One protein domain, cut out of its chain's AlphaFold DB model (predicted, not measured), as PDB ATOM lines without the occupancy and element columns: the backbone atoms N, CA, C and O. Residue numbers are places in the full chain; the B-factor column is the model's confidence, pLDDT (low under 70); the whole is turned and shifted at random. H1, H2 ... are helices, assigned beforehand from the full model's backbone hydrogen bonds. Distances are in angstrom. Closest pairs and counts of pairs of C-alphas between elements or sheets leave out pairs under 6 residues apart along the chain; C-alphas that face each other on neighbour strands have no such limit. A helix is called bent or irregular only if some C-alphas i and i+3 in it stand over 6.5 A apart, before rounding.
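What this domain is: This is residues 201 to 324 of the 440 residues of an uncharacterized protein of Mycolicibacterium vanbaalenii (UniProt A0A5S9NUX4). The long, kinked helix H4 makes one side of the model, with H1, H2 and H3 clustered at its first end, H5 packed across its last part, and short H8 in the middle between these groups. Short H6 and H7 lie near the last residues of H5, and residues 303 to 309 of the loop between them stick out. The printed part has 124 residues with eight named helices, H1 to H8 in order, and no named strand: all helix. It is compact, with a radius of gyration of the C-alphas of 15.3 A and spans of 45 by 37 by 23 A.

Where its parts are: H1, residues 201 to 208, begins at C-alpha 201 (33.070, -24.451, -40.994). H2 is residues 215 to 222, H3 226 to 239, 19.9 A long, and H4 251 to 270, 24.6 A. H4 is only just irregular, C-alphas 261 and 264 being 6.9 A apart, with a kink of 54 degrees near residue 264. H5 is residues 274 to 286, 18.2 A, H6 291 to 295, H7 311 to 314, and H8 317 to 323, ending at C-alpha 323 (49.674, -10.759, -26.510).

How they stand to each other: Among the closest C-alphas of touching helices are Val 207 and Ile 215 of H1 and H2, 6.3 A, and Val 207 and Ala 233 of H1 and H3, 6.4 A. H3 and H4 form a helical hairpin, at a shallow tilt of 32 degrees, opposite ways; their closest C-alphas, Ala 231 and Cys 253, are 6.0 A apart. H4, with residues 263 to 270 alone, touches H5, about perpendicular at 81 degrees, closest at C-alphas 267 and 277, 5.0 A. H8 touches H2, C-alphas 221 and 317 closest at 4.7 A. Every O i to N i+4 pair is within hydrogen-bond range in H1, H2, H3, H5, H6 and H8; H4 has 9 of 16, and H7 is too short for one.

The domain as a whole: The C-alphas of Val 241 and Asn 271, the two farthest apart, are 46.3 A apart. The printed part has no cut. The links H3 to H4 and H6 to H7 are long. Mean pLDDT of the printed part is 81.9; residues 241 to 244, 246 to 247 and 301 to 310 are under 70.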
ATOM      1  N   GLU A 201      33.390 -23.896 -39.675       91.75
ATOM      2  CA  GLU A 201      33.070 -24.451 -40.994       91.75
ATOM      3  C   GLU A 201      33.408 -23.450 -42.106       91.75
ATOM      4  O   GLU A 201      34.148 -23.769 -43.041       91.75
ATOM      5  N   HIS A 202      32.943 -22.213 -41.957       93.38
ATOM      6  CA  HIS A 202      33.179 -21.125 -42.894       93.38
ATOM      7  C   HIS A 202      34.650 -20.686 -42.908       93.38
ATOM      8  O   HIS A 202      35.184 -20.353 -43.969       93.38
ATOM      9  N   SER A 203      35.341 -20.759 -41.767       94.56
ATOM     10  CA  SER A 203      36.790 -20.529 -41.684       94.56
ATOM     11  C   SER A 203      37.562 -21.563 -42.502       94.56
ATOM     12  O   SER A 203      38.396 -21.191 -43.326       94.56
ATOM     13  N   ARG A 204      37.233 -22.857 -42.364       93.88
ATOM     14  CA  ARG A 204      37.830 -23.918 -43.194       93.88
ATOM     15  C   ARG A 204      37.530 -23.710 -44.670       93.88
ATOM     16  O   ARG A 204      38.419 -23.889 -45.497       93.88
ATOM     17  N   ALA A 205      36.294 -23.341 -45.010       93.62
ATOM     18  CA  ALA A 205      35.910 -23.070 -46.390       93.62
ATOM     19  C   ALA A 205      36.765 -21.948 -46.997       93.62
ATOM     20  O   ALA A 205      37.281 -22.121 -48.096       93.62
ATOM     21  N   LEU A 206      36.983 -20.847 -46.266       95.00
ATOM     22  CA  LEU A 206      37.854 -19.754 -46.700       95.00
ATOM     23  C   LEU A 206      39.309 -20.217 -46.865       95.00
ATOM     24  O   LEU A 206      39.900 -19.980 -47.917       95.00
ATOM     25  N   VAL A 207      39.878 -20.909 -45.874       94.50
ATOM     26  CA  VAL A 207      41.279 -21.370 -45.916       94.50
ATOM     27  C   VAL A 207      41.513 -22.347 -47.074       94.50
ATOM     28  O   VAL A 207      42.510 -22.213 -47.780       94.50
ATOM     29  N   ARG A 208      40.560 -23.248 -47.358       94.12
ATOM     30  CA  ARG A 208      40.617 -24.185 -48.499       94.12
ATOM     31  C   ARG A 208      40.697 -23.504 -49.863       94.12
ATOM     32  O   ARG A 208      41.199 -24.105 -50.805       94.12
ATOM     33  N   THR A 209      40.218 -22.265 -49.994       93.12
ATOM     34  CA  THR A 209      40.386 -21.504 -51.247       93.12
ATOM     35  C   THR A 209      41.800 -20.945 -51.436       93.12
ATOM     36  O   THR A 209      42.121 -20.469 -52.521       93.12
ATOM     37  N   LEU A 210      42.638 -20.979 -50.394       92.62
ATOM     38  CA  LEU A 210      43.952 -20.328 -50.354       92.62
ATOM     39  C   LEU A 210      45.112 -21.320 -50.206       92.62
ATOM     40  O   LEU A 210      46.207 -21.051 -50.698       92.62
ATOM     41  N   THR A 211      44.884 -22.441 -49.520       90.12
ATOM     42  CA  THR A 211      45.876 -23.499 -49.300       90.12
ATOM     43  C   THR A 211      45.210 -24.874 -49.192       90.12
ATOM     44  O   THR A 211      44.024 -24.986 -48.873       90.12
ATOM     45  N   SER A 212      45.989 -25.926 -49.458       87.31
ATOM     46  CA  SER A 212      45.590 -27.332 -49.294       87.31
ATOM     47  C   SER A 212      46.195 -28.003 -48.052       87.31
ATOM     48  O   SER A 212      45.788 -29.114 -47.719       87.31
ATOM     49  N   THR A 213      47.116 -27.338 -47.349       86.75
ATOM     50  CA  THR A 213      47.834 -27.860 -46.173       86.75
ATOM     51  C   THR A 213      47.579 -27.003 -44.930       86.75
ATOM     52  O   THR A 213      47.224 -25.826 -45.037       86.75
ATOM     53  N   GLY A 214      47.735 -27.601 -43.742       86.25
ATOM     54  CA  GLY A 214      47.657 -26.900 -42.453       86.25
ATOM     55  C   GLY A 214      46.293 -26.284 -42.117       86.25
ATOM     56  O   GLY A 214      46.223 -25.324 -41.356       86.25
ATOM     57  N   ILE A 215      45.199 -26.747 -42.736       90.62
ATOM     58  CA  ILE A 215      43.893 -26.067 -42.661       90.62
ATOM     59  C   ILE A 215      43.380 -25.982 -41.218       90.62
ATOM     60  O   ILE A 215      42.940 -24.914 -40.791       90.62
ATOM     61  N   GLU A 216      43.412 -27.088 -40.472       90.38
ATOM     62  CA  GLU A 216      42.877 -27.121 -39.105       90.38
ATOM     63  C   GLU A 216      43.753 -26.310 -38.152       90.38
ATOM     64  O   GLU A 216      43.240 -25.570 -37.314       90.38
ATOM     65  N   GLU A 217      45.068 -26.380 -38.322       89.25
ATOM     66  CA  GLU A 217      46.041 -25.642 -37.532       89.25
ATOM     67  C   GLU A 217      45.930 -24.129 -37.781       89.25
ATOM     68  O   GLU A 217      45.947 -23.351 -36.826       89.25
ATOM     69  N   ILE A 218      45.723 -23.694 -39.034       91.56
ATOM     70  CA  ILE A 218      45.451 -22.287 -39.375       91.56
ATOM     71  C   ILE A 218      44.162 -21.821 -38.692       91.56
ATOM     72  O   ILE A 218      44.152 -20.763 -38.059       91.56
ATOM     73  N   VAL A 219      43.073 -22.589 -38.805       91.44
ATOM     74  CA  VAL A 219      41.778 -22.225 -38.203       91.44
ATOM     75  C   VAL A 219      41.878 -22.180 -36.678       91.44
ATOM     76  O   VAL A 219      41.359 -21.252 -36.061       91.44
ATOM     77  N   HIS A 220      42.599 -23.117 -36.062       88.31
ATOM     78  CA  HIS A 220      42.846 -23.112 -34.622       88.31
ATOM     79  C   HIS A 220      43.677 -21.896 -34.183       88.31
ATOM     80  O   HIS A 220      43.351 -21.243 -33.189       88.31
ATOM     81  N   ALA A 221      44.719 -21.550 -34.945       89.06
ATOM     82  CA  ALA A 221      45.614 -20.448 -34.612       89.06
ATOM     83  C   ALA A 221      44.984 -19.067 -34.821       89.06
ATOM     84  O   ALA A 221      45.249 -18.147 -34.046       89.06
ATOM     85  N   CYS A 222      44.147 -18.914 -35.848       91.00
ATOM     86  CA  CYS A 222      43.567 -17.630 -36.239       91.00
ATOM     87  C   CYS A 222      42.154 -17.407 -35.681       91.00
ATOM     88  O   CYS A 222      41.672 -16.271 -35.643       91.00
ATOM     89  N   GLY A 223      41.466 -18.482 -35.288       90.31
ATOM     90  CA  GLY A 223      40.035 -18.462 -35.022       90.31
ATOM     91  C   GLY A 223      39.244 -18.059 -36.270       90.31
ATOM     92  O   GLY A 223      39.599 -18.400 -37.394       90.31
ATOM     93  N   GLY A 224      38.175 -17.291 -36.063       92.06
ATOM     94  CA  GLY A 224      37.250 -16.877 -37.118       92.06
ATOM     95  C   GLY A 224      37.572 -15.559 -37.826       92.06
ATOM     96  O   GLY A 224      36.675 -14.999 -38.452       92.06
ATOM     97  N   TRP A 225      38.783 -14.999 -37.688       94.19
ATOM     98  CA  TRP A 225      39.132 -13.676 -38.233       94.19
ATOM     99  C   TRP A 225      39.622 -13.770 -39.688       94.19
ATOM    100  O   TRP A 225      40.762 -14.182 -39.909       94.19
ATOM    101  N   PRO A 226      38.835 -13.336 -40.700       94.69
ATOM    102  CA  PRO A 226      39.176 -13.542 -42.112       94.69
ATOM    103  C   PRO A 226      40.509 -12.938 -42.540       94.69
ATOM    104  O   PRO A 226      41.272 -13.597 -43.236       94.69
ATOM    105  N   GLY A 227      40.822 -11.713 -42.114       93.38
ATOM    106  CA  GLY A 227      42.094 -11.062 -42.421       93.38
ATOM    107  C   GLY A 227      43.294 -11.862 -41.928       93.38
ATOM    108  O   GLY A 227      44.254 -12.048 -42.674       93.38
ATOM    109  N   LEU A 228      43.208 -12.403 -40.709       93.25
ATOM    110  CA  LEU A 228      44.265 -13.231 -40.140       93.25
ATOM    111  C   LEU A 228      44.352 -14.592 -40.847       93.25
ATOM    112  O   LEU A 228      45.442 -14.986 -41.251       93.25
ATOM    113  N   LEU A 229      43.211 -15.252 -41.083       94.69
ATOM    114  CA  LEU A 229      43.132 -16.507 -41.841       94.69
ATOM    115  C   LEU A 229      43.780 -16.370 -43.226       94.69
ATOM    116  O   LEU A 229      44.606 -17.193 -43.610       94.69
ATOM    117  N   VAL A 230      43.453 -15.302 -43.962       94.69
ATOM    118  CA  VAL A 230      44.013 -15.022 -45.291       94.69
ATOM    119  C   VAL A 230      45.513 -14.742 -45.211       94.69
ATOM    120  O   VAL A 230      46.273 -15.252 -46.037       94.69
ATOM    121  N   ALA A 231      45.952 -13.937 -44.240       92.38
ATOM    122  CA  ALA A 231      47.359 -13.582 -44.083       92.38
ATOM    123  C   ALA A 231      48.226 -14.810 -43.759       92.38
ATOM    124  O   ALA A 231      49.281 -14.991 -44.369       92.38
ATOM    125  N   VAL A 232      47.768 -15.666 -42.841       91.38
ATOM    126  CA  VAL A 232      48.486 -16.884 -42.446       91.38
ATOM    127  C   VAL A 232      48.455 -17.920 -43.566       91.38
ATOM    128  O   VAL A 232      49.512 -18.435 -43.927       91.38
ATOM    129  N   ALA A 233      47.299 -18.169 -44.192       91.75
ATOM    130  CA  ALA A 233      47.198 -19.120 -45.301       91.75
ATOM    131  C   ALA A 233      48.127 -18.748 -46.466       91.75
ATOM    132  O   ALA A 233      48.820 -19.605 -47.004       91.75
ATOM    133  N   ARG A 234      48.219 -17.458 -46.817       90.62
ATOM    134  CA  ARG A 234      49.156 -16.988 -47.850       90.62
ATOM    135  C   ARG A 234      50.620 -17.184 -47.459       90.62
ATOM    136  O   ARG A 234      51.423 -17.507 -48.328       90.62
ATOM    137  N   ARG A 235      50.973 -17.003 -46.179       88.19
ATOM    138  CA  ARG A 235      52.331 -17.281 -45.677       88.19
ATOM    139  C   ARG A 235      52.677 -18.765 -45.763       88.19
ATOM    140  O   ARG A 235      53.768 -19.082 -46.220       88.19
ATOM    141  N   VAL A 236      51.750 -19.644 -45.383       86.19
ATOM    142  CA  VAL A 236      51.902 -21.102 -45.514       86.19
ATOM    143  C   VAL A 236      52.149 -21.475 -46.975       86.19
ATOM    144  O   VAL A 236      53.150 -22.116 -47.279       86.19
ATOM    145  N   THR A 237      51.318 -20.985 -47.899       86.19
ATOM    146  CA  THR A 237      51.490 -21.246 -49.337       86.19
ATOM    147  C   THR A 237      52.831 -20.726 -49.868       86.19
ATOM    148  O   THR A 237      53.470 -21.390 -50.681       86.19
ATOM    149  N   ALA A 238      53.283 -19.554 -49.413       85.88
ATOM    150  CA  ALA A 238      54.557 -18.973 -49.838       85.88
ATOM    151  C   ALA A 238      55.789 -19.727 -49.301       85.88
ATOM    152  O   ALA A 238      56.842 -19.684 -49.934       85.88
ATOM    153  N   ALA A 239      55.673 -20.407 -48.156       82.12
ATOM    154  CA  ALA A 239      56.767 -21.157 -47.541       82.12
ATOM    155  C   ALA A 239      57.042 -22.522 -48.210       82.12
ATOM    156  O   ALA A 239      58.109 -23.093 -47.995       82.12
ATOM    157  N   GLY A 240      56.143 -23.020 -49.067       71.50
ATOM    158  CA  GLY A 240      56.350 -24.239 -49.857       71.50
ATOM    159  C   GLY A 240      55.610 -25.463 -49.313       71.50
ATOM    160  O   GLY A 240      54.547 -25.338 -48.714       71.50
ATOM    161  N   VAL A 241      56.121 -26.667 -49.601       60.09
ATOM    162  CA  VAL A 241      55.425 -27.927 -49.281       60.09
ATOM    163  C   VAL A 241      55.527 -28.230 -47.784       60.09
ATOM    164  O   VAL A 241      56.615 -28.487 -47.280       60.09
ATOM    165  N   ASP A 242      54.367 -28.223 -47.128       64.62
ATOM    166  CA  ASP A 242      54.108 -28.650 -45.744       64.62
ATOM    167  C   ASP A 242      54.963 -27.979 -44.645       64.62
ATOM    168  O   ASP A 242      55.637 -28.653 -43.862       64.62
ATOM    169  N   PRO A 243      54.974 -26.635 -44.564       61.31
ATOM    170  CA  PRO A 243      55.639 -25.946 -43.474       61.31
ATOM    171  C   PRO A 243      54.870 -26.196 -42.174       61.31
ATOM    172  O   PRO A 243      53.679 -25.890 -42.067       61.31
ATOM    173  N   ASP A 244      55.574 -26.696 -41.164       68.81
ATOM    174  CA  ASP A 244      55.065 -26.708 -39.799       68.81
ATOM    175  C   ASP A 244      54.751 -25.260 -39.379       68.81
ATOM    176  O   ASP A 244      55.610 -24.375 -39.437       68.81
ATOM    177  N   LEU A 245      53.510 -25.005 -38.960       70.06
ATOM    178  CA  LEU A 245      53.065 -23.686 -38.509       70.06
ATOM    179  C   LEU A 245      53.892 -23.148 -37.340       70.06
ATOM    180  O   LEU A 245      53.986 -21.931 -37.191       70.06
ATOM    181  N   THR A 246      54.533 -24.017 -36.551       67.44
ATOM    182  CA  THR A 246      55.460 -23.594 -35.490       67.44
ATOM    183  C   THR A 246      56.708 -22.888 -36.033       67.44
ATOM    184  O   THR A 246      57.337 -22.107 -35.317       67.44
ATOM    185  N   GLN A 247      57.052 -23.108 -37.306       67.19
ATOM    186  CA  GLN A 247      58.173 -22.458 -37.989       67.19
ATOM    187  C   GLN A 247      57.777 -21.120 -38.624       67.19
ATOM    188  O   GLN A 247      58.643 -20.338 -39.022       67.19
ATOM    189  N   ILE A 248      56.477 -20.824 -38.708       74.50
ATOM    190  CA  ILE A 248      55.970 -19.572 -39.263       74.50
ATOM    191  C   ILE A 248      55.798 -18.571 -38.125       74.50
ATOM    192  O   ILE A 248      54.973 -18.748 -37.233       74.50
ATOM    193  N   ASN A 249      56.534 -17.460 -38.181       77.25
ATOM    194  CA  ASN A 249      56.330 -16.363 -37.241       77.25
ATOM    195  C   ASN A 249      54.967 -15.686 -37.485       77.25
ATOM    196  O   ASN A 249      54.832 -14.783 -38.314       77.25
ATOM    197  N   LEU A 250      53.947 -16.111 -36.737       83.38
ATOM    198  CA  LEU A 250      52.592 -15.559 -36.826       83.38
ATOM    199  C   LEU A 250      52.495 -14.127 -36.283       83.38
ATOM    200  O   LEU A 250      51.547 -13.412 -36.619       83.38
ATOM    201  N   SER A 251      53.482 -13.663 -35.508       81.69
ATOM    202  CA  SER A 251      53.501 -12.300 -34.960       81.69
ATOM    203  C   SER A 251      53.446 -11.242 -36.060       81.69
ATOM    204  O   SER A 251      52.762 -10.229 -35.912       81.69
ATOM    205  N   ASP A 252      54.082 -11.517 -37.199       83.81
ATOM    206  CA  ASP A 252      54.108 -10.612 -38.346       83.81
ATOM    207  C   ASP A 252      52.773 -10.602 -39.119       83.81
ATOM    208  O   ASP A 252      52.596  -9.811 -40.044       83.81
ATOM    209  N   CYS A 253      51.850 -11.532 -38.838       87.50
ATOM    210  CA  CYS A 253      50.471 -11.520 -39.354       87.50
ATOM    211  C   CYS A 253      49.547 -10.791 -38.378       87.50
ATOM    212  O   CYS A 253      48.741  -9.952 -38.775       87.50
ATOM    213  N   VAL A 254      49.652 -11.146 -37.098       88.69
ATOM    214  CA  VAL A 254      48.737 -10.706 -36.042       88.69
ATOM    215  C   VAL A 254      48.981  -9.250 -35.664       88.69
ATOM    216  O   VAL A 254      48.026  -8.495 -35.487       88.69
ATOM    217  N   GLY A 255      50.245  -8.836 -35.571       88.06
ATOM    218  CA  GLY A 255      50.600  -7.513 -35.072       88.06
ATOM    219  C   GLY A 255      50.018  -6.352 -35.869       88.06
ATOM    220  O   GLY A 255      49.357  -5.506 -35.268       88.06
ATOM    221  N   PRO A 256      50.161  -6.320 -37.206       89.12
ATOM    222  CA  PRO A 256      49.539  -5.279 -38.020       89.12
ATOM    223  C   PRO A 256      48.015  -5.197 -37.835       89.12
ATOM    224  O   PRO A 256      47.468  -4.099 -37.734       89.12
ATOM    225  N   LEU A 257      47.331  -6.343 -37.737       89.31
ATOM    226  CA  LEU A 257      45.875  -6.414 -37.573       89.31
ATOM    227  C   LEU A 257      45.418  -5.906 -36.205       89.31
ATOM    228  O   LEU A 257      44.483  -5.106 -36.125       89.31
ATOM    229  N   LEU A 258      46.079  -6.345 -35.133       88.56
ATOM    230  CA  LEU A 258      45.752  -5.905 -33.780       88.56
ATOM    231  C   LEU A 258      46.091  -4.432 -33.563       88.56
ATOM    232  O   LEU A 258      45.269  -3.716 -32.997       88.56
ATOM    233  N   ASN A 259      47.234  -3.960 -34.068       87.38
ATOM    234  CA  ASN A 259      47.603  -2.547 -33.997       87.38
ATOM    235  C   ASN A 259      46.557  -1.683 -34.706       87.38
ATOM    236  O   ASN A 259      46.050  -0.735 -34.117       87.38
ATOM    237  N   LYS A 260      46.156  -2.055 -35.928       86.62
ATOM    238  CA  LYS A 260      45.137  -1.324 -36.696       86.62
ATOM    239  C   LYS A 260      43.746  -1.378 -36.052       86.62
ATOM    240  O   LYS A 260      42.961  -0.453 -36.222       86.62
ATOM    241  N   THR A 261      43.432  -2.454 -35.333       86.38
ATOM    242  CA  THR A 261      42.109  -2.676 -34.733       86.38
ATOM    243  C   THR A 261      41.960  -2.024 -33.361       86.38
ATOM    244  O   THR A 261      40.957  -1.361 -33.108       86.38
ATOM    245  N   LEU A 262      42.922  -2.232 -32.458       85.94
ATOM    246  CA  LEU A 262      42.772  -1.904 -31.037       85.94
ATOM    247  C   LEU A 262      43.356  -0.540 -30.674       85.94
ATOM    248  O   LEU A 262      42.791   0.168 -29.839       85.94
ATOM    249  N   LEU A 263      44.480  -0.156 -31.285       82.50
ATOM    250  CA  LEU A 263      45.188   1.054 -30.877       82.50
ATOM    251  C   LEU A 263      44.448   2.348 -31.210       82.50
ATOM    252  O   LEU A 263      44.404   3.190 -30.319       82.50
ATOM    253  N   PRO A 264      43.807   2.542 -32.380       76.44
ATOM    254  CA  PRO A 264      43.197   3.832 -32.702       76.44
ATOM    255  C   PRO A 264      42.167   4.303 -31.666       76.44
ATOM    256  O   PRO A 264      42.135   5.480 -31.320       76.44
ATOM    257  N   GLY A 265      41.351   3.389 -31.131       73.44
ATOM    258  CA  GLY A 265      40.335   3.717 -30.124       73.44
ATOM    259  C   GLY A 265      40.893   3.876 -28.707       73.44
ATOM    260  O   GLY A 265      40.417   4.718 -27.948       73.44
ATOM    261  N   VAL A 266      41.897   3.079 -28.329       81.38
ATOM    262  CA  VAL A 266      42.460   3.108 -26.968       81.38
ATOM    263  C   VAL A 266      43.530   4.195 -26.829       81.38
ATOM    264  O   VAL A 266      43.554   4.901 -25.826       81.38
ATOM    265  N   ALA A 267      44.388   4.373 -27.833       78.75
ATOM    266  CA  ALA A 267      45.440   5.387 -27.837       78.75
ATOM    267  C   ALA A 267      44.873   6.812 -27.892       78.75
ATOM    268  O   ALA A 267      45.443   7.696 -27.254       78.75
ATOM    269  N   ALA A 268      43.722   7.020 -28.546       72.94
ATOM    270  CA  ALA A 268      42.989   8.290 -28.526       72.94
ATOM    271  C   ALA A 268      42.783   8.839 -27.099       72.94
ATOM    272  O   ALA A 268      42.980  10.025 -26.852       72.94
ATOM    273  N   ARG A 269      42.511   7.952 -26.131       74.75
ATOM    274  CA  ARG A 269      42.303   8.287 -24.708       74.75
ATOM    275  C   ARG A 269      43.596   8.573 -23.937       74.75
ATOM    276  O   ARG A 269      43.563   8.927 -22.759       74.75
ATOM    277  N   HIS A 270      44.747   8.361 -24.566       73.75
ATOM    278  CA  HIS A 270      46.066   8.387 -23.940       73.75
ATOM    279  C   HIS A 270      47.045   9.289 -24.698       73.75
ATOM    280  O   HIS A 270      48.224   8.957 -24.801       73.75
ATOM    281  N   ASN A 271      46.577  10.424 -25.230       72.56
ATOM    282  CA  ASN A 271      47.385  11.354 -26.034       72.56
ATOM    283  C   ASN A 271      48.102  10.651 -27.202       72.56
ATOM    284  O   ASN A 271      49.250  10.961 -27.513       72.56
ATOM    285  N   ASN A 272      47.444   9.657 -27.805       74.06
ATOM    286  CA  ASN A 272      47.985   8.806 -28.864       74.06
ATOM    287  C   ASN A 272      49.256   8.027 -28.472       74.06
ATOM    288  O   ASN A 272      50.039   7.628 -29.329       74.06
ATOM    289  N   ASN A 273      49.454   7.756 -27.177       82.50
ATOM    290  CA  ASN A 273      50.536   6.903 -26.698       82.50
ATOM    291  C   ASN A 273      50.159   5.418 -26.854       82.50
ATOM    292  O   ASN A 273      49.489   4.828 -25.999       82.50
ATOM    293  N   GLU A 274      50.618   4.808 -27.948       83.50
ATOM    294  CA  GLU A 274      50.391   3.391 -28.269       83.50
ATOM    295  C   GLU A 274      50.893   2.444 -27.172       83.50
ATOM    296  O   GLU A 274      50.267   1.422 -26.884       83.50
ATOM    297  N   ARG A 275      51.995   2.808 -26.510       81.88
ATOM    298  CA  ARG A 275      52.603   2.007 -25.449       81.88
ATOM    299  C   ARG A 275      51.662   1.875 -24.252       81.88
ATOM    300  O   ARG A 275      51.370   0.767 -23.807       81.88
ATOM    301  N   ARG A 276      51.109   3.000 -23.786       81.25
ATOM    302  CA  ARG A 276      50.104   3.035 -22.709       81.25
ATOM    303  C   ARG A 276      48.795   2.360 -23.114       81.25
ATOM    304  O   ARG A 276      48.177   1.697 -22.285       81.25
ATOM    305  N   ALA A 277      48.391   2.489 -24.377       84.56
ATOM    306  CA  ALA A 277      47.211   1.803 -24.893       84.56
ATOM    307  C   ALA A 277      47.360   0.277 -24.819       84.56
ATOM    308  O   ALA A 277      46.453  -0.404 -24.339       84.56
ATOM    309  N   TRP A 278      48.522  -0.256 -25.209       85.75
ATOM    310  CA  TRP A 278      48.816  -1.683 -25.100       85.75
ATOM    311  C   TRP A 278      48.817  -2.183 -23.658       85.75
ATOM    312  O   TRP A 278      48.178  -3.197 -23.374       85.75
ATOM    313  N   VAL A 279      49.453  -1.447 -22.741       81.75
ATOM    314  CA  VAL A 279      49.412  -1.758 -21.303       81.75
ATOM    315  C   VAL A 279      47.965  -1.797 -20.811       81.75
ATOM    316  O   VAL A 279      47.542  -2.737 -20.143       81.75
ATOM    317  N   ARG A 280      47.131  -0.830 -21.206       84.25
ATOM    318  CA  ARG A 280      45.725  -0.833 -20.798       84.25
ATOM    319  C   ARG A 280      44.964  -2.054 -21.318       84.25
ATOM    320  O   ARG A 280      44.234  -2.673 -20.547       84.25
ATOM    321  N   ILE A 281      45.133  -2.393 -22.596       85.88
ATOM    322  CA  ILE A 281      44.487  -3.554 -23.225       85.88
ATOM    323  C   ILE A 281      44.877  -4.838 -22.494       85.88
ATOM    324  O   ILE A 281      44.010  -5.606 -22.085       85.88
ATOM    325  N   LEU A 282      46.176  -5.057 -22.288       81.25
ATOM    326  CA  LEU A 282      46.676  -6.262 -21.638       81.25
ATOM    327  C   LEU A 282      46.218  -6.356 -20.176       81.25
ATOM    328  O   LEU A 282      45.742  -7.415 -19.769       81.25
ATOM    329  N   THR A 283      46.261  -5.252 -19.422       80.19
ATOM    330  CA  THR A 283      45.769  -5.190 -18.032       80.19
ATOM    331  C   THR A 283      44.292  -5.540 -17.954       80.19
ATOM    332  O   THR A 283      43.875  -6.326 -17.106       80.19
ATOM    333  N   ASP A 284      43.482  -4.963 -18.837       85.69
ATOM    334  CA  ASP A 284      42.045  -5.197 -18.847       85.69
ATOM    335  C   ASP A 284      41.731  -6.669 -19.152       85.69
ATOM    336  O   ASP A 284      40.911  -7.271 -18.457       85.69
ATOM    337  N   ILE A 285      42.408  -7.274 -20.134       80.88
ATOM    338  CA  ILE A 285      42.215  -8.688 -20.472       80.88
ATOM    339  C   ILE A 285      42.694  -9.601 -19.323       80.88
ATOM    340  O   ILE A 285      41.999 -10.555 -18.970       80.88
ATOM    341  N   GLN A 286      43.843  -9.314 -18.699       76.88
ATOM    342  CA  GLN A 286      44.339 -10.065 -17.535       76.88
ATOM    343  C   GLN A 286      43.381  -9.990 -16.338       76.88
ATOM    344  O   GLN A 286      43.164 -10.995 -15.664       76.88
ATOM    345  N   ARG A 287      42.747  -8.832 -16.115       82.00
ATOM    346  CA  ARG A 287      41.717  -8.623 -15.078       82.00
ATOM    347  C   ARG A 287      40.371  -9.273 -15.401       82.00
ATOM    348  O   ARG A 287      39.414  -9.103 -14.652       82.00
ATOM    349  N   GLY A 288      40.292 -10.015 -16.501       81.50
ATOM    350  CA  GLY A 288      39.125 -10.803 -16.858       81.50
ATOM    351  C   GLY A 288      38.139 -10.091 -17.778       81.50
ATOM    352  O   GLY A 288      37.014 -10.567 -17.923       81.50
ATOM    353  N   ALA A 289      38.519  -8.973 -18.409       84.56
ATOM    354  CA  ALA A 289      37.662  -8.371 -19.421       84.56
ATOM    355  C   ALA A 289      37.436  -9.347 -20.579       84.56
ATOM    356  O   ALA A 289      38.385  -9.926 -21.114       84.56
ATOM    357  N   ASP A 290      36.176  -9.506 -20.982       85.06
ATOM    358  CA  ASP A 290      35.816 -10.394 -22.078       85.06
ATOM    359  C   ASP A 290      36.370  -9.854 -23.418       85.06
ATOM    360  O   ASP A 290      36.016  -8.742 -23.831       85.06
ATOM    361  N   PRO A 291      37.239 -10.613 -24.117       84.81
ATOM    362  CA  PRO A 291      37.893 -10.139 -25.333       84.81
ATOM    363  C   PRO A 291      36.921  -9.855 -26.480       84.81
ATOM    364  O   PRO A 291      37.197  -8.989 -27.312       84.81
ATOM    365  N   VAL A 292      35.785 -10.558 -26.524       84.94
ATOM    366  CA  VAL A 292      34.771 -10.390 -27.572       84.94
ATOM    367  C   VAL A 292      34.052  -9.061 -27.394       84.94
ATOM    368  O   VAL A 292      34.075  -8.221 -28.286       84.94
ATOM    369  N   SER A 293      33.430  -8.841 -26.239       83.00
ATOM    370  CA  SER A 293      32.624  -7.639 -26.009       83.00
ATOM    371  C   SER A 293      33.464  -6.366 -25.915       83.00
ATOM    372  O   SER A 293      33.058  -5.338 -26.453       83.00
ATOM    373  N   LYS A 294      34.643  -6.418 -25.282       85.81
ATOM    374  CA  LYS A 294      35.453  -5.215 -25.035       85.81
ATOM    375  C   LYS A 294      36.389  -4.845 -26.185       85.81
ATOM    376  O   LYS A 294      36.612  -3.659 -26.429       85.81
ATOM    377  N   TYR A 295      36.919  -5.842 -26.894       87.38
ATOM    378  CA  TYR A 295      37.954  -5.652 -27.919       87.38
ATOM    379  C   TYR A 295      37.580  -6.213 -29.297       87.38
ATOM    380  O   TYR A 295      38.366  -6.078 -30.231       87.38
ATOM    381  N   ALA A 296      36.394  -6.818 -29.442       88.69
ATOM    382  CA  ALA A 296      35.959  -7.521 -30.649       88.69
ATOM    383  C   ALA A 296      37.010  -8.506 -31.175       88.69
ATOM    384  O   ALA A 296      37.257  -8.570 -32.375       88.69
ATOM    385  N   LEU A 297      37.646  -9.260 -30.275       89.56
ATOM    386  CA  LEU A 297      38.601 -10.307 -30.634       89.56
ATOM    387  C   LEU A 297      37.888 -11.650 -30.822       89.56
ATOM    388  O   LEU A 297      36.915 -11.926 -30.113       89.56
ATOM    389  N   PRO A 298      38.348 -12.502 -31.758       89.06
ATOM    390  CA  PRO A 298      37.782 -13.832 -31.908       89.06
ATOM    391  C   PRO A 298      38.127 -14.667 -30.675       89.06
ATOM    392  O   PRO A 298      39.201 -14.526 -30.087       89.06
ATOM    393  N   VAL A 299      37.225 -15.571 -30.312       85.38
ATOM    394  CA  VAL A 299      37.452 -16.570 -29.268       85.38
ATOM    395  C   VAL A 299      37.171 -17.954 -29.823       85.38
ATOM    396  O   VAL A 299      36.313 -18.131 -30.687       85.38
ATOM    397  N   LEU A 300      37.903 -18.938 -29.323       80.06
ATOM    398  CA  LEU A 300      37.614 -20.341 -29.546       80.06
ATOM    399  C   LEU A 300      36.382 -20.714 -28.712       80.06
ATOM    400  O   LEU A 300      36.254 -20.303 -27.552       80.06
ATOM    401  N   ASN A 301      35.462 -21.480 -29.300       64.81
ATOM    402  CA  ASN A 301      34.341 -22.037 -28.550       64.81
ATOM    403  C   ASN A 301      34.910 -22.928 -27.440       64.81
ATOM    404  O   ASN A 301      35.648 -23.869 -27.728       64.81
ATOM    405  N   ALA A 302      34.598 -22.614 -26.182       52.31
ATOM    406  CA  ALA A 302      34.965 -23.480 -25.073       52.31
ATOM    407  C   ALA A 302      34.260 -24.828 -25.266       52.31
ATOM    408  O   ALA A 302      33.057 -24.862 -25.537       52.31
ATOM    409  N   SER A 303      34.996 -25.935 -25.152       47.19
ATOM    410  CA  SER A 303      34.363 -27.242 -24.995       47.19
ATOM    411  C   SER A 303      33.450 -27.177 -23.771       47.19
ATOM    412  O   SER A 303      33.853 -26.621 -22.748       47.19
ATOM    413  N   ALA A 304      32.243 -27.737 -23.875       43.91
ATOM    414  CA  ALA A 304      31.210 -27.684 -22.837       43.91
ATOM    415  C   ALA A 304      31.668 -28.199 -21.452       43.91
ATOM    416  O   ALA A 304      31.029 -27.887 -20.453       43.91
ATOM    417  N   ASP A 305      32.795 -28.915 -21.397       43.59
ATOM    418  CA  ASP A 305      33.341 -29.561 -20.201       43.59
ATOM    419  C   ASP A 305      34.437 -28.759 -19.468       43.59
ATOM    420  O   ASP A 305      35.042 -29.265 -18.526       43.59
ATOM    421  N   MET A 306      34.735 -27.520 -19.879       46.78
ATOM    422  CA  MET A 306      35.744 -26.686 -19.207       46.78
ATOM    423  C   MET A 306      35.068 -25.647 -18.307       46.78
ATOM    424  O   MET A 306      34.430 -24.716 -18.808       46.78
ATOM    425  N   GLU A 307      35.252 -25.772 -16.985       51.75
ATOM    426  CA  GLU A 307      35.028 -24.675 -16.032       51.75
ATOM    427  C   GLU A 307      35.673 -23.401 -16.594       51.75
ATOM    428  O   GLU A 307      36.825 -23.434 -17.026       51.75
ATOM    429  N   THR A 308      34.896 -22.312 -16.667       53.91
ATOM    430  CA  THR A 308      35.175 -21.078 -17.428       53.91
ATOM    431  C   THR A 308      36.672 -20.765 -17.553       53.91
ATOM    432  O   THR A 308      37.254 -20.211 -16.615       53.91
ATOM    433  N   PRO A 309      37.319 -21.097 -18.689       58.19
ATOM    434  CA  PRO A 309      38.744 -20.863 -18.841       58.19
ATOM    435  C   PRO A 309      39.032 -19.362 -18.762       58.19
ATOM    436  O   PRO A 309      38.259 -18.552 -19.286       58.19
ATOM    437  N   LEU A 310      40.157 -19.001 -18.126       68.56
ATOM    438  CA  LEU A 310      40.669 -17.626 -18.074       68.56
ATOM    439  C   LEU A 310      40.509 -16.958 -19.454       68.56
ATOM    440  O   LEU A 310      40.865 -17.590 -20.452       68.56
ATOM    441  N   PRO A 311      40.031 -15.703 -19.564       70.94
ATOM    442  CA  PRO A 311      39.693 -15.103 -20.861       70.94
ATOM    443  C   PRO A 311      40.815 -15.131 -21.913       70.94
ATOM    444  O   PRO A 311      40.541 -15.248 -23.104       70.94
ATOM    445  N   LEU A 312      42.079 -15.129 -21.478       72.62
ATOM    446  CA  LEU A 312      43.261 -15.262 -22.342       72.62
ATOM    447  C   LEU A 312      43.423 -16.651 -22.969       72.62
ATOM    448  O   LEU A 312      43.967 -16.764 -24.064       72.62
ATOM    449  N   LEU A 313      42.951 -17.705 -22.305       76.19
ATOM    450  CA  LEU A 313      42.989 -19.074 -22.824       76.19
ATOM    451  C   LEU A 313      41.923 -19.318 -23.896       76.19
ATOM    452  O   LEU A 313      42.052 -20.259 -24.673       76.19
ATOM    453  N   ARG A 314      40.896 -18.462 -23.960       80.19
ATOM    454  CA  ARG A 314      39.853 -18.505 -24.995       80.19
ATOM    455  C   ARG A 314      40.300 -17.869 -26.310       80.19
ATOM    456  O   ARG A 314      39.619 -18.041 -27.314       80.19
ATOM    457  N   LEU A 315      41.404 -17.123 -26.325       87.31
ATOM    458  CA  LEU A 315      41.923 -16.512 -27.546       87.31
ATOM    459  C   LEU A 315      42.584 -17.566 -28.451       87.31
ATOM    460  O   LEU A 315      43.260 -18.462 -27.937       87.31
ATOM    461  N   PRO A 316      42.453 -17.443 -29.785       89.56
ATOM    462  CA  PRO A 316      43.241 -18.225 -30.731       89.56
ATOM    463  C   PRO A 316      44.740 -18.104 -30.447       89.56
ATOM    464  O   PRO A 316      45.204 -17.032 -30.036       89.56
ATOM    465  N   SER A 317      45.498 -19.183 -30.669       87.25
ATOM    466  CA  SER A 317      46.903 -19.248 -30.243       87.25
ATOM    467  C   SER A 317      47.748 -18.116 -30.823       87.25
ATOM    468  O   SER A 317      48.494 -17.497 -30.077       87.25
ATOM    469  N   ALA A 318      47.552 -17.728 -32.088       88.00
ATOM    470  CA  ALA A 318      48.325 -16.645 -32.697       88.00
ATOM    471  C   ALA A 318      48.113 -15.294 -31.987       88.00
ATOM    472  O   ALA A 318      49.057 -14.528 -31.798       88.00
ATOM    473  N   ILE A 319      46.876 -15.003 -31.568       89.06
ATOM    474  CA  ILE A 319      46.551 -13.782 -30.817       89.06
ATOM    475  C   ILE A 319      47.106 -13.887 -29.402       89.06
ATOM    476  O   ILE A 319      47.737 -12.951 -28.919       89.06
ATOM    477  N   ARG A 320      46.896 -15.026 -28.740       86.31
ATOM    478  CA  ARG A 320      47.377 -15.262 -27.379       86.31
ATOM    479  C   ARG A 320      48.894 -15.115 -27.283       86.31
ATOM    480  O   ARG A 320      49.369 -14.410 -26.400       86.31
ATOM    481  N   ASP A 321      49.624 -15.740 -28.196       84.12
ATOM    482  CA  ASP A 321      51.085 -15.765 -28.202       84.12
ATOM    483  C   ASP A 321      51.645 -14.376 -28.563       84.12
ATOM    484  O   ASP A 321      52.624 -13.925 -27.972       84.12
ATOM    485  N   TYR A 322      50.962 -13.628 -29.440       86.25
ATOM    486  CA  TYR A 322      51.293 -12.223 -29.694       86.25
ATOM    487  C   TYR A 322      51.052 -11.330 -28.467       86.25
ATOM    488  O   TYR A 322      51.831 -10.418 -28.197       86.25
ATOM    489  N   LEU A 323      49.976 -11.549 -27.709       82.69
ATOM    490  CA  LEU A 323      49.674 -10.759 -26.510       82.69
ATOM    491  C   LEU A 323      50.533 -11.147 -25.297       82.69
ATOM    492  O   LEU A 323      50.582 -10.391 -24.329       82.69
ATOM    493  N   ARG A 324      51.199 -12.302 -25.336       79.75
ATOM    494  CA  ARG A 324      52.082 -12.806 -24.276       79.75
ATOM    495  C   ARG A 324      53.423 -13.247 -24.861       79.75
ATOM    496  O   ARG A 324      53.708 -14.447 -24.892       79.75
TER     497      ARG A 324